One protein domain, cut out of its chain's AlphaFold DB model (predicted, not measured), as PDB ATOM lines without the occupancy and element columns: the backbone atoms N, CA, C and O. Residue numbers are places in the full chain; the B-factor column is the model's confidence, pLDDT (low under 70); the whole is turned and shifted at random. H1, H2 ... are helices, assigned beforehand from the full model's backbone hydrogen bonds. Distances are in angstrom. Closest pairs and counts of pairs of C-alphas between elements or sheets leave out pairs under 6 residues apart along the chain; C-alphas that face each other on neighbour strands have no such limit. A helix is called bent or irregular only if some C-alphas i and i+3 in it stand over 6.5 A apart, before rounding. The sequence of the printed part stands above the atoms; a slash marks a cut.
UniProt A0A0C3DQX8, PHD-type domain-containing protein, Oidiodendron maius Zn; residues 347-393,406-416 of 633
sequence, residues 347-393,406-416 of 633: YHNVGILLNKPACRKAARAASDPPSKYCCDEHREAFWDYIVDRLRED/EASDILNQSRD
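Overview. This is residues 347 to 393 and 406 to 416 of the 633 residues of the protein "PHD-type domain-containing protein" of Oidiodendron maius Zn (UniProt A0A0C3DQX8). Two helices, H1 and H2, meet near their first residues and spread into a V, while a long loop, residues 354 to 376, folds back past the start of H1, makes a far turn at residues 366 to 369 and returns to the start of H2. The third helix, H3, comes after a cut in the printed part and lies away from this pair, touching neither helix, and residues 408 to 416, of which 408 to 413 belong to H3, stand free. The printed part has 58 residues with three named helices in the order H1, H2, H3 and no named strand; the class is all helix, though under half of the residues, 26 of 58, are in named elements. The whole is loose, with a radius of gyration of the C-alphas of 13.3 A, and flat, its C-alphas spanning 34 by 31 by 13 A.

Along the chain. The printed part begins with H1, residues 347 to 353, 9.6 A from first to last C-alpha. The C-alpha of Tyr 347 is at (38.664, -32.820, 41.547). Residues 354 to 376 hold no named element; the C-alpha of Ala 366, in the turn of this stretch, is at (34.608, -17.684, 34.452). H2, residues 377 to 387, is the longest helix, with 11 residues and 15.1 A from first to last C-alpha. Residues 388 to 393 follow it up to the cut. After the cut comes H3, residues 406 to 413, 10.6 A from first to last C-alpha, with the C-alpha of Gln 413 at (44.556, -35.292, 16.453). Residues 414 to 416 follow H3 and end the printed part.

Arrangement. H1 and H2 touch, with 6 pairs of C-alphas within 8 A. Their closest C-alphas are those of Tyr 347 and His 378, 5.8 A apart. Their lines stand at a steep tilt of 46 degrees, and they run the same way. From centre to centre they are 10.4 A apart. The N-to-C direction of H1 is (0.03, -0.94, 0.35) and that of H2 is (-0.02, -0.90, -0.43). H1 and H3 are apart, and H2 and H3 are apart too, with no C-alpha of the one within 8 A of the other. In the backbones of H1 and H3 every O i to N i+4 pair is within hydrogen-bond range; in H2 it is 5 of 7. No helix is bent or irregular.

Size, cuts and confidence. The two C-alphas farthest apart are those of Ala 366 and Asp 393, at 38.4 A, and the first and last printed C-alphas, those of Tyr 347 and Asp 416, are 21.9 A apart. Without residues 408 to 416, the body has 49 residues, spans 38 by 26 by 13 A and has a radius of gyration of 12.2 A. The link from H1 to H2 is long, with 23 residues, whose C-alphas lie 8 to 17 A from the mean of all C-alphas. The link from H2 to H3 runs across the cut: residues 394 to 405 are not printed, and the C-alphas of Asp 393 and Glu 406 are 10.3 A apart across it. The mean pLDDT of the printed part of this model is 92.5, and no printed residue is under 70; the mean is 93 for H1, 94 for H2 and 89 for H3.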
ATOM      1  N   TYR A 347      37.845 -31.963  40.682       95.69
ATOM      2  CA  TYR A 347      38.664 -32.820  41.547       95.69
ATOM      3  C   TYR A 347      37.915 -33.315  42.801       95.69
ATOM      4  O   TYR A 347      38.329 -34.314  43.377       95.69
ATOM      5  N   HIS A 348      36.775 -32.721  43.186       94.81
ATOM      6  CA  HIS A 348      35.891 -33.246  44.240       94.81
ATOM      7  C   HIS A 348      35.679 -34.767  44.127       94.81
ATOM      8  O   HIS A 348      35.872 -35.507  45.088       94.81
ATOM      9  N   ASN A 349      35.364 -35.233  42.915       92.19
ATOM     10  CA  ASN A 349      35.106 -36.643  42.634       92.19
ATOM     11  C   ASN A 349      36.392 -37.486  42.652       92.19
ATOM     12  O   ASN A 349      36.365 -38.622  43.114       92.19
ATOM     13  N   VAL A 350      37.510 -36.938  42.164       92.06
ATOM     14  CA  VAL A 350      38.813 -37.628  42.142       92.06
ATOM     15  C   VAL A 350      39.352 -37.818  43.557       92.06
ATOM     16  O   VAL A 350      39.785 -38.916  43.887       92.06
ATOM     17  N   GLY A 351      39.242 -36.801  44.419       92.25
ATOM     18  CA  GLY A 351      39.587 -36.908  45.836       92.25
ATOM     19  C   GLY A 351      38.851 -38.070  46.504       92.25
ATOM     20  O   GLY A 351      39.493 -38.974  47.032       92.25
ATOM     21  N   ILE A 352      37.518 -38.117  46.370       91.94
ATOM     22  CA  ILE A 352      36.683 -39.217  46.890       91.94
ATOM     23  C   ILE A 352      37.150 -40.583  46.358       91.94
ATOM     24  O   ILE A 352      37.320 -41.516  47.139       91.94
ATOM     25  N   LEU A 353      37.380 -40.708  45.047       91.19
ATOM     26  CA  LEU A 353      37.754 -41.977  44.408       91.19
ATOM     27  C   LEU A 353      39.189 -42.434  44.726       91.19
ATOM     28  O   LEU A 353      39.463 -43.630  44.668       91.19
ATOM     29  N   LEU A 354      40.085 -41.513  45.093       89.31
ATOM     30  CA  LEU A 354      41.444 -41.801  45.567       89.31
ATOM     31  C   LEU A 354      41.555 -41.878  47.102       89.31
ATOM     32  O   LEU A 354      42.663 -41.996  47.620       89.31
ATOM     33  N   ASN A 355      40.440 -41.773  47.839       91.56
ATOM     34  CA  ASN A 355      40.417 -41.648  49.303       91.56
ATOM     35  C   ASN A 355      41.307 -40.490  49.836       91.56
ATOM     36  O   ASN A 355      41.880 -40.562  50.923       91.56
ATOM     37  N   LYS A 356      41.424 -39.416  49.046       90.81
ATOM     38  CA  LYS A 356      42.095 -38.144  49.363       90.81
ATOM     39  C   LYS A 356      41.044 -37.080  49.753       90.81
ATOM     40  O   LYS A 356      39.865 -37.238  49.428       90.81
ATOM     41  N   PRO A 357      41.425 -35.967  50.410       92.19
ATOM     42  CA  PRO A 357      40.492 -34.882  50.721       92.19
ATOM     43  C   PRO A 357      39.758 -34.356  49.475       92.19
ATOM     44  O   PRO A 357      40.377 -33.999  48.472       92.19
ATOM     45  N   ALA A 358      38.427 -34.311  49.536       92.69
ATOM     46  CA  ALA A 358      37.587 -33.858  48.433       92.69
ATOM     47  C   ALA A 358      37.536 -32.324  48.380       92.69
ATOM     48  O   ALA A 358      37.078 -31.676  49.323       92.69
ATOM     49  N   CYS A 359      37.965 -31.726  47.267       94.56
ATOM     50  CA  CYS A 359      37.899 -30.274  47.101       94.56
ATOM     51  C   CYS A 359      36.437 -29.785  47.065       94.56
ATOM     52  O   CYS A 359      35.640 -30.302  46.284       94.56
ATOM     53  N   ARG A 360      36.081 -28.780  47.881       93.69
ATOM     54  CA  ARG A 360      34.769 -28.095  47.836       93.69
ATOM     55  C   ARG A 360      34.812 -26.687  47.233       93.69
ATOM     56  O   ARG A 360      33.786 -26.029  47.165       93.69
ATOM     57  N   LYS A 361      35.977 -26.227  46.769       95.62
ATOM     58  CA  LYS A 361      36.146 -24.882  46.200       95.62
ATOM     59  C   LYS A 361      35.425 -24.726  44.861       95.62
ATOM     60  O   LYS A 361      35.254 -25.710  44.133       95.62
ATOM     61  N   ALA A 362      35.062 -23.499  44.497       96.62
ATOM     62  CA  ALA A 362      34.509 -23.215  43.172       96.62
ATOM     63  C   ALA A 362      35.544 -23.460  42.058       96.62
ATOM     64  O   ALA A 362      36.723 -23.129  42.183       96.62
ATOM     65  N   ALA A 363      35.098 -24.025  40.938       97.12
ATOM     66  CA  ALA A 363      35.871 -24.071  39.706       97.12
ATOM     67  C   ALA A 363      35.998 -22.664  39.100       97.12
ATOM     68  O   ALA A 363      35.051 -21.877  39.156       97.12
ATOM     69  N   ARG A 364      37.127 -22.358  38.445       96.00
ATOM     70  CA  ARG A 364      37.319 -21.087  37.718       96.00
ATOM     71  C   ARG A 364      36.575 -21.090  36.372       96.00
ATOM     72  O   ARG A 364      37.156 -20.864  35.317       96.00
ATOM     73  N   ALA A 365      35.271 -21.353  36.395       93.94
ATOM     74  CA  ALA A 365      34.446 -21.479  35.191       93.94
ATOM     75  C   ALA A 365      34.278 -20.156  34.413       93.94
ATOM     76  O   ALA A 365      33.847 -20.185  33.265       93.94
ATOM     77  N   ALA A 366      34.627 -19.025  35.036       91.25
ATOM     78  CA  ALA A 366      34.608 -17.684  34.452       91.25
ATOM     79  C   ALA A 366      36.014 -17.063  34.278       91.25
ATOM     80  O   ALA A 366      36.109 -15.866  34.019       91.25
ATOM     81  N   SER A 367      37.105 -17.831  34.437       92.38
ATOM     82  CA  SER A 367      38.425 -17.370  33.975       92.38
ATOM     83  C   SER A 367      38.533 -17.472  32.454       92.38
ATOM     84  O   SER A 367      37.763 -18.196  31.826       92.38
ATOM     85  N   ASP A 368      39.525 -16.798  31.875       90.19
ATOM     86  CA  ASP A 368      39.942 -17.005  30.489       90.19
ATOM     87  C   ASP A 368      41.361 -17.613  30.478       90.19
ATOM     88  O   ASP A 368      42.282 -16.979  31.001       90.19
ATOM     89  N   PRO A 369      41.561 -18.855  29.988       89.12
ATOM     90  CA  PRO A 369      40.532 -19.813  29.578       89.12
ATOM     91  C   PRO A 369      39.711 -20.353  30.775       89.12
ATOM     92  O   PRO A 369      40.195 -20.367  31.917       89.12
ATOM     93  N   PRO A 370      38.477 -20.843  30.549       92.50
ATOM     94  CA  PRO A 370      37.604 -21.335  31.615       92.50
ATOM     95  C   PRO A 370      38.048 -22.709  32.134       92.50
ATOM     96  O   PRO A 370      38.219 -23.661  31.370       92.50
ATOM     97  N   SER A 371      38.185 -22.844  33.456       94.50
ATOM     98  CA  SER A 371      38.635 -24.081  34.106       94.50
ATOM     99  C   SER A 371      37.522 -24.791  34.879       94.50
ATOM    100  O   SER A 371      36.709 -24.175  35.566       94.50
ATOM    101  N   LYS A 372      37.545 -26.129  34.838       95.56
ATOM    102  CA  LYS A 372      36.696 -27.021  35.655       95.56
ATOM    103  C   LYS A 372      37.275 -27.262  37.063       95.56
ATOM    104  O   LYS A 372      36.719 -28.050  37.825       95.56
ATOM    105  N   TYR A 373      38.375 -26.592  37.409       97.12
ATOM    106  CA  TYR A 373      39.149 -26.773  38.642       97.12
ATOM    107  C   TYR A 373      39.377 -25.423  39.338       97.12
ATOM    108  O   TYR A 373      39.311 -24.377  38.689       97.12
ATOM    109  N   CYS A 374      39.619 -25.425  40.653       96.25
ATOM    110  CA  CYS A 374      39.901 -24.199  41.414       96.25
ATOM    111  C   CYS A 374      41.369 -23.752  41.275       96.25
ATOM    112  O   CYS A 374      41.649 -22.583  41.013       96.25
ATOM    113  N   CYS A 375      42.306 -24.694  41.384       95.31
ATOM    114  CA  CYS A 375      43.741 -24.518  41.179       95.31
ATOM    115  C   CYS A 375      44.237 -25.466  40.079       95.31
ATOM    116  O   CYS A 375      43.501 -26.340  39.609       95.31
ATOM    117  N   ASP A 376      45.478 -25.258  39.666       95.62
ATOM    118  CA  ASP A 376      46.109 -25.981  38.564       95.62
ATOM    119  C   ASP A 376      46.596 -27.369  39.021       95.62
ATOM    120  O   ASP A 376      46.345 -28.354  38.336       95.62
ATOM    121  N   GLU A 377      47.046 -27.487  40.272       95.50
ATOM    122  CA  GLU A 377      47.335 -28.763  40.949       95.50
ATOM    123  C   GLU A 377      46.143 -29.742  40.882       95.50
ATOM    124  O   GLU A 377      46.310 -30.934  40.654       95.50
ATOM    125  N   HIS A 378      44.905 -29.246  41.036       96.19
ATOM    126  CA  HIS A 378      43.685 -30.059  40.927       96.19
ATOM    127  C   HIS A 378      43.302 -30.417  39.479       96.19
ATOM    128  O   HIS A 378      42.495 -31.329  39.281       96.19
ATOM    129  N   ARG A 379      43.847 -29.713  38.477       94.75
ATOM    130  CA  ARG A 379      43.758 -30.079  37.055       94.75
ATOM    131  C   ARG A 379      44.788 -31.161  36.732       94.75
ATOM    132  O   ARG A 379      44.416 -32.144  36.102       94.75
ATOM    133  N   GLU A 380      46.038 -30.996  37.167       94.38
ATOM    134  CA  GLU A 380      47.088 -32.015  37.022       94.38
ATOM    135  C   GLU A 380      46.697 -33.315  37.737       94.38
ATOM    136  O   GLU A 380      46.556 -34.337  37.078       94.38
ATOM    137  N   ALA A 381      46.323 -33.263  39.018       94.06
ATOM    138  CA  ALA A 381      45.904 -34.443  39.781       94.06
ATOM    139  C   ALA A 381      44.600 -35.106  39.281       94.06
ATOM    140  O   ALA A 381      44.251 -36.201  39.728       94.06
ATOM    141  N   PHE A 382      43.853 -34.464  38.370       94.44
ATOM    142  CA  PHE A 382      42.802 -35.131  37.593       94.44
ATOM    143  C   PHE A 382      43.384 -35.897  36.397       94.44
ATOM    144  O   PHE A 382      42.927 -37.001  36.122       94.44
ATOM    145  N   TRP A 383      44.360 -35.329  35.687       91.88
ATOM    146  CA  TRP A 383      45.027 -35.996  34.570       91.88
ATOM    147  C   TRP A 383      45.894 -37.168  35.027       91.88
ATOM    148  O   TRP A 383      45.785 -38.222  34.412       91.88
ATOM    149  N   ASP A 384      46.616 -37.055  36.145       92.75
ATOM    150  CA  ASP A 384      47.323 -38.181  36.778       92.75
ATOM    151  C   ASP A 384      46.353 -39.355  37.011       92.75
ATOM    152  O   ASP A 384      46.565 -40.470  36.545       92.75
ATOM    153  N   TYR A 385      45.192 -39.065  37.611       92.94
ATOM    154  CA  TYR A 385      44.107 -40.026  37.834       92.94
ATOM    155  C   TYR A 385      43.545 -40.644  36.532       92.94
ATOM    156  O   TYR A 385      42.986 -41.746  36.570       92.94
ATOM    157  N   ILE A 386      43.642 -39.961  35.386       91.50
ATOM    158  CA  ILE A 386      43.289 -40.533  34.078       91.50
ATOM    159  C   ILE A 386      44.426 -41.415  33.550       91.50
ATOM    160  O   ILE A 386      44.137 -42.522  33.107       91.50
ATOM    161  N   VAL A 387      45.685 -40.975  33.640       92.44
ATOM    162  CA  VAL A 387      46.867 -41.743  33.207       92.44
ATOM    163  C   VAL A 387      46.994 -43.058  33.987       92.44
ATOM    164  O   VAL A 387      47.177 -44.094  33.357       92.44
ATOM    165  N   ASP A 388      46.717 -43.052  35.298       91.88
ATOM    166  CA  ASP A 388      46.583 -44.232  36.182       91.88
ATOM    167  C   ASP A 388      45.573 -45.302  35.684       91.88
ATOM    168  O   ASP A 388      45.443 -46.374  36.279       91.88
ATOM    169  N   ARG A 389      44.762 -44.994  34.661       92.12
ATOM    170  CA  ARG A 389      43.733 -45.878  34.073       92.12
ATOM    171  C   ARG A 389      43.999 -46.239  32.617       92.12
ATOM    172  O   ARG A 389      43.257 -47.054  32.068       92.12
ATOM    173  N   LEU A 390      45.013 -45.642  32.002       94.12
ATOM    174  CA  LEU A 390      45.500 -46.018  30.681       94.12
ATOM    175  C   LEU A 390      46.446 -47.210  30.829       94.12
ATOM    176  O   LEU A 390      47.114 -47.362  31.850       94.12
ATOM    177  N   ARG A 391      46.527 -48.060  29.807       94.00
ATOM    178  CA  ARG A 391      47.545 -49.119  29.784       94.00
ATOM    179  C   ARG A 391      48.931 -48.517  29.551       94.00
ATOM    180  O   ARG A 391      49.085 -47.632  28.712       94.00
ATOM    181  N   GLU A 392      49.921 -49.029  30.275       91.50
ATOM    182  CA  GLU A 392      51.340 -48.673  30.121       91.50
ATOM    183  C   GLU A 392      52.001 -49.358  28.911       91.50
ATOM    184  O   GLU A 392      53.123 -49.015  28.557       91.50
ATOM    185  N   ASP A 393      51.333 -50.344  28.301       90.62
ATOM    186  CA  ASP A 393      51.896 -51.179  27.243       90.62
ATOM    187  C   ASP A 393      51.453 -50.747  25.830       90.62
ATOM    188  O   ASP A 393      50.299 -50.375  25.603       90.62
ATOM    189  N   GLU A 406      47.966 -44.396  22.354       91.00
ATOM    190  CA  GLU A 406      46.655 -44.206  21.719       91.00
ATOM    191  C   GLU A 406      45.927 -42.974  22.285       91.00
ATOM    192  O   GLU A 406      45.357 -42.183  21.533       91.00
ATOM    193  N   ALA A 407      45.975 -42.766  23.607       91.06
ATOM    194  CA  ALA A 407      45.392 -41.589  24.252       91.06
ATOM    195  C   ALA A 407      46.108 -40.280  23.867       91.06
ATOM    196  O   ALA A 407      45.446 -39.259  23.663       91.06
ATOM    197  N   SER A 408      47.439 -40.304  23.742       89.69
ATOM    198  CA  SER A 408      48.235 -39.172  23.253       89.69
ATOM    199  C   SER A 408      47.877 -38.834  21.803       89.69
ATOM    200  O   SER A 408      47.553 -37.687  21.498       89.69
ATOM    201  N   ASP A 409      47.836 -39.828  20.914       89.75
ATOM    202  CA  ASP A 409      47.502 -39.644  19.499       89.75
ATOM    203  C   ASP A 409      46.083 -39.098  19.300       89.75
ATOM    204  O   ASP A 409      45.885 -38.165  18.517       89.75
ATOM    205  N   ILE A 410      45.110 -39.598  20.067       89.12
ATOM    206  CA  ILE A 410      43.736 -39.075  20.113       89.12
ATOM    207  C   ILE A 410      43.713 -37.575  20.460       89.12
ATOM    208  O   ILE A 410      43.018 -36.799  19.796       89.12
ATOM    209  N   LEU A 411      44.486 -37.151  21.467       87.19
ATOM    210  CA  LEU A 411      44.566 -35.751  21.908       87.19
ATOM    211  C   LEU A 411      45.362 -34.860  20.937       87.19
ATOM    212  O   LEU A 411      45.029 -33.689  20.772       87.19
ATOM    213  N   ASN A 412      46.377 -35.402  20.259       89.50
ATOM    214  CA  ASN A 412      47.152 -34.687  19.239       89.50
ATOM    215  C   ASN A 412      46.348 -34.454  17.945       89.50
ATOM    216  O   ASN A 412      46.532 -33.434  17.269       89.50
ATOM    217  N   GLN A 413      45.455 -35.389  17.604       87.62
ATOM    218  CA  GLN A 413      44.556 -35.292  16.453       87.62
ATOM    219  C   GLN A 413      43.354 -34.377  16.739       87.62
ATOM    220  O   GLN A 413      43.066 -33.491  15.936       87.62
ATOM    221  N   SER A 414      42.681 -34.546  17.884       89.94
ATOM    222  CA  SER A 414      41.476 -33.780  18.243       89.94
ATOM    223  C   SER A 414      41.809 -32.483  18.977       89.94
ATOM    224  O   SER A 414      41.855 -32.432  20.206       89.94
ATOM    225  N   ARG A 415      42.019 -31.407  18.214       84.62
ATOM    226  CA  ARG A 415      42.505 -30.115  18.740       84.62
ATOM    227  C   ARG A 415      41.449 -29.273  19.451       84.62
ATOM    228  O   ARG A 415      41.798 -28.299  20.114       84.62
ATOM    229  N   ASP A 416      40.175 -29.627  19.315       87.38
ATOM    230  CA  ASP A 416      39.069 -29.001  20.035       87.38
ATOM    231  C   ASP A 416      38.078 -30.046  20.582       87.38
ATOM    232  O   ASP A 416      38.156 -31.243  20.291       87.38
TER     233      ASP A 416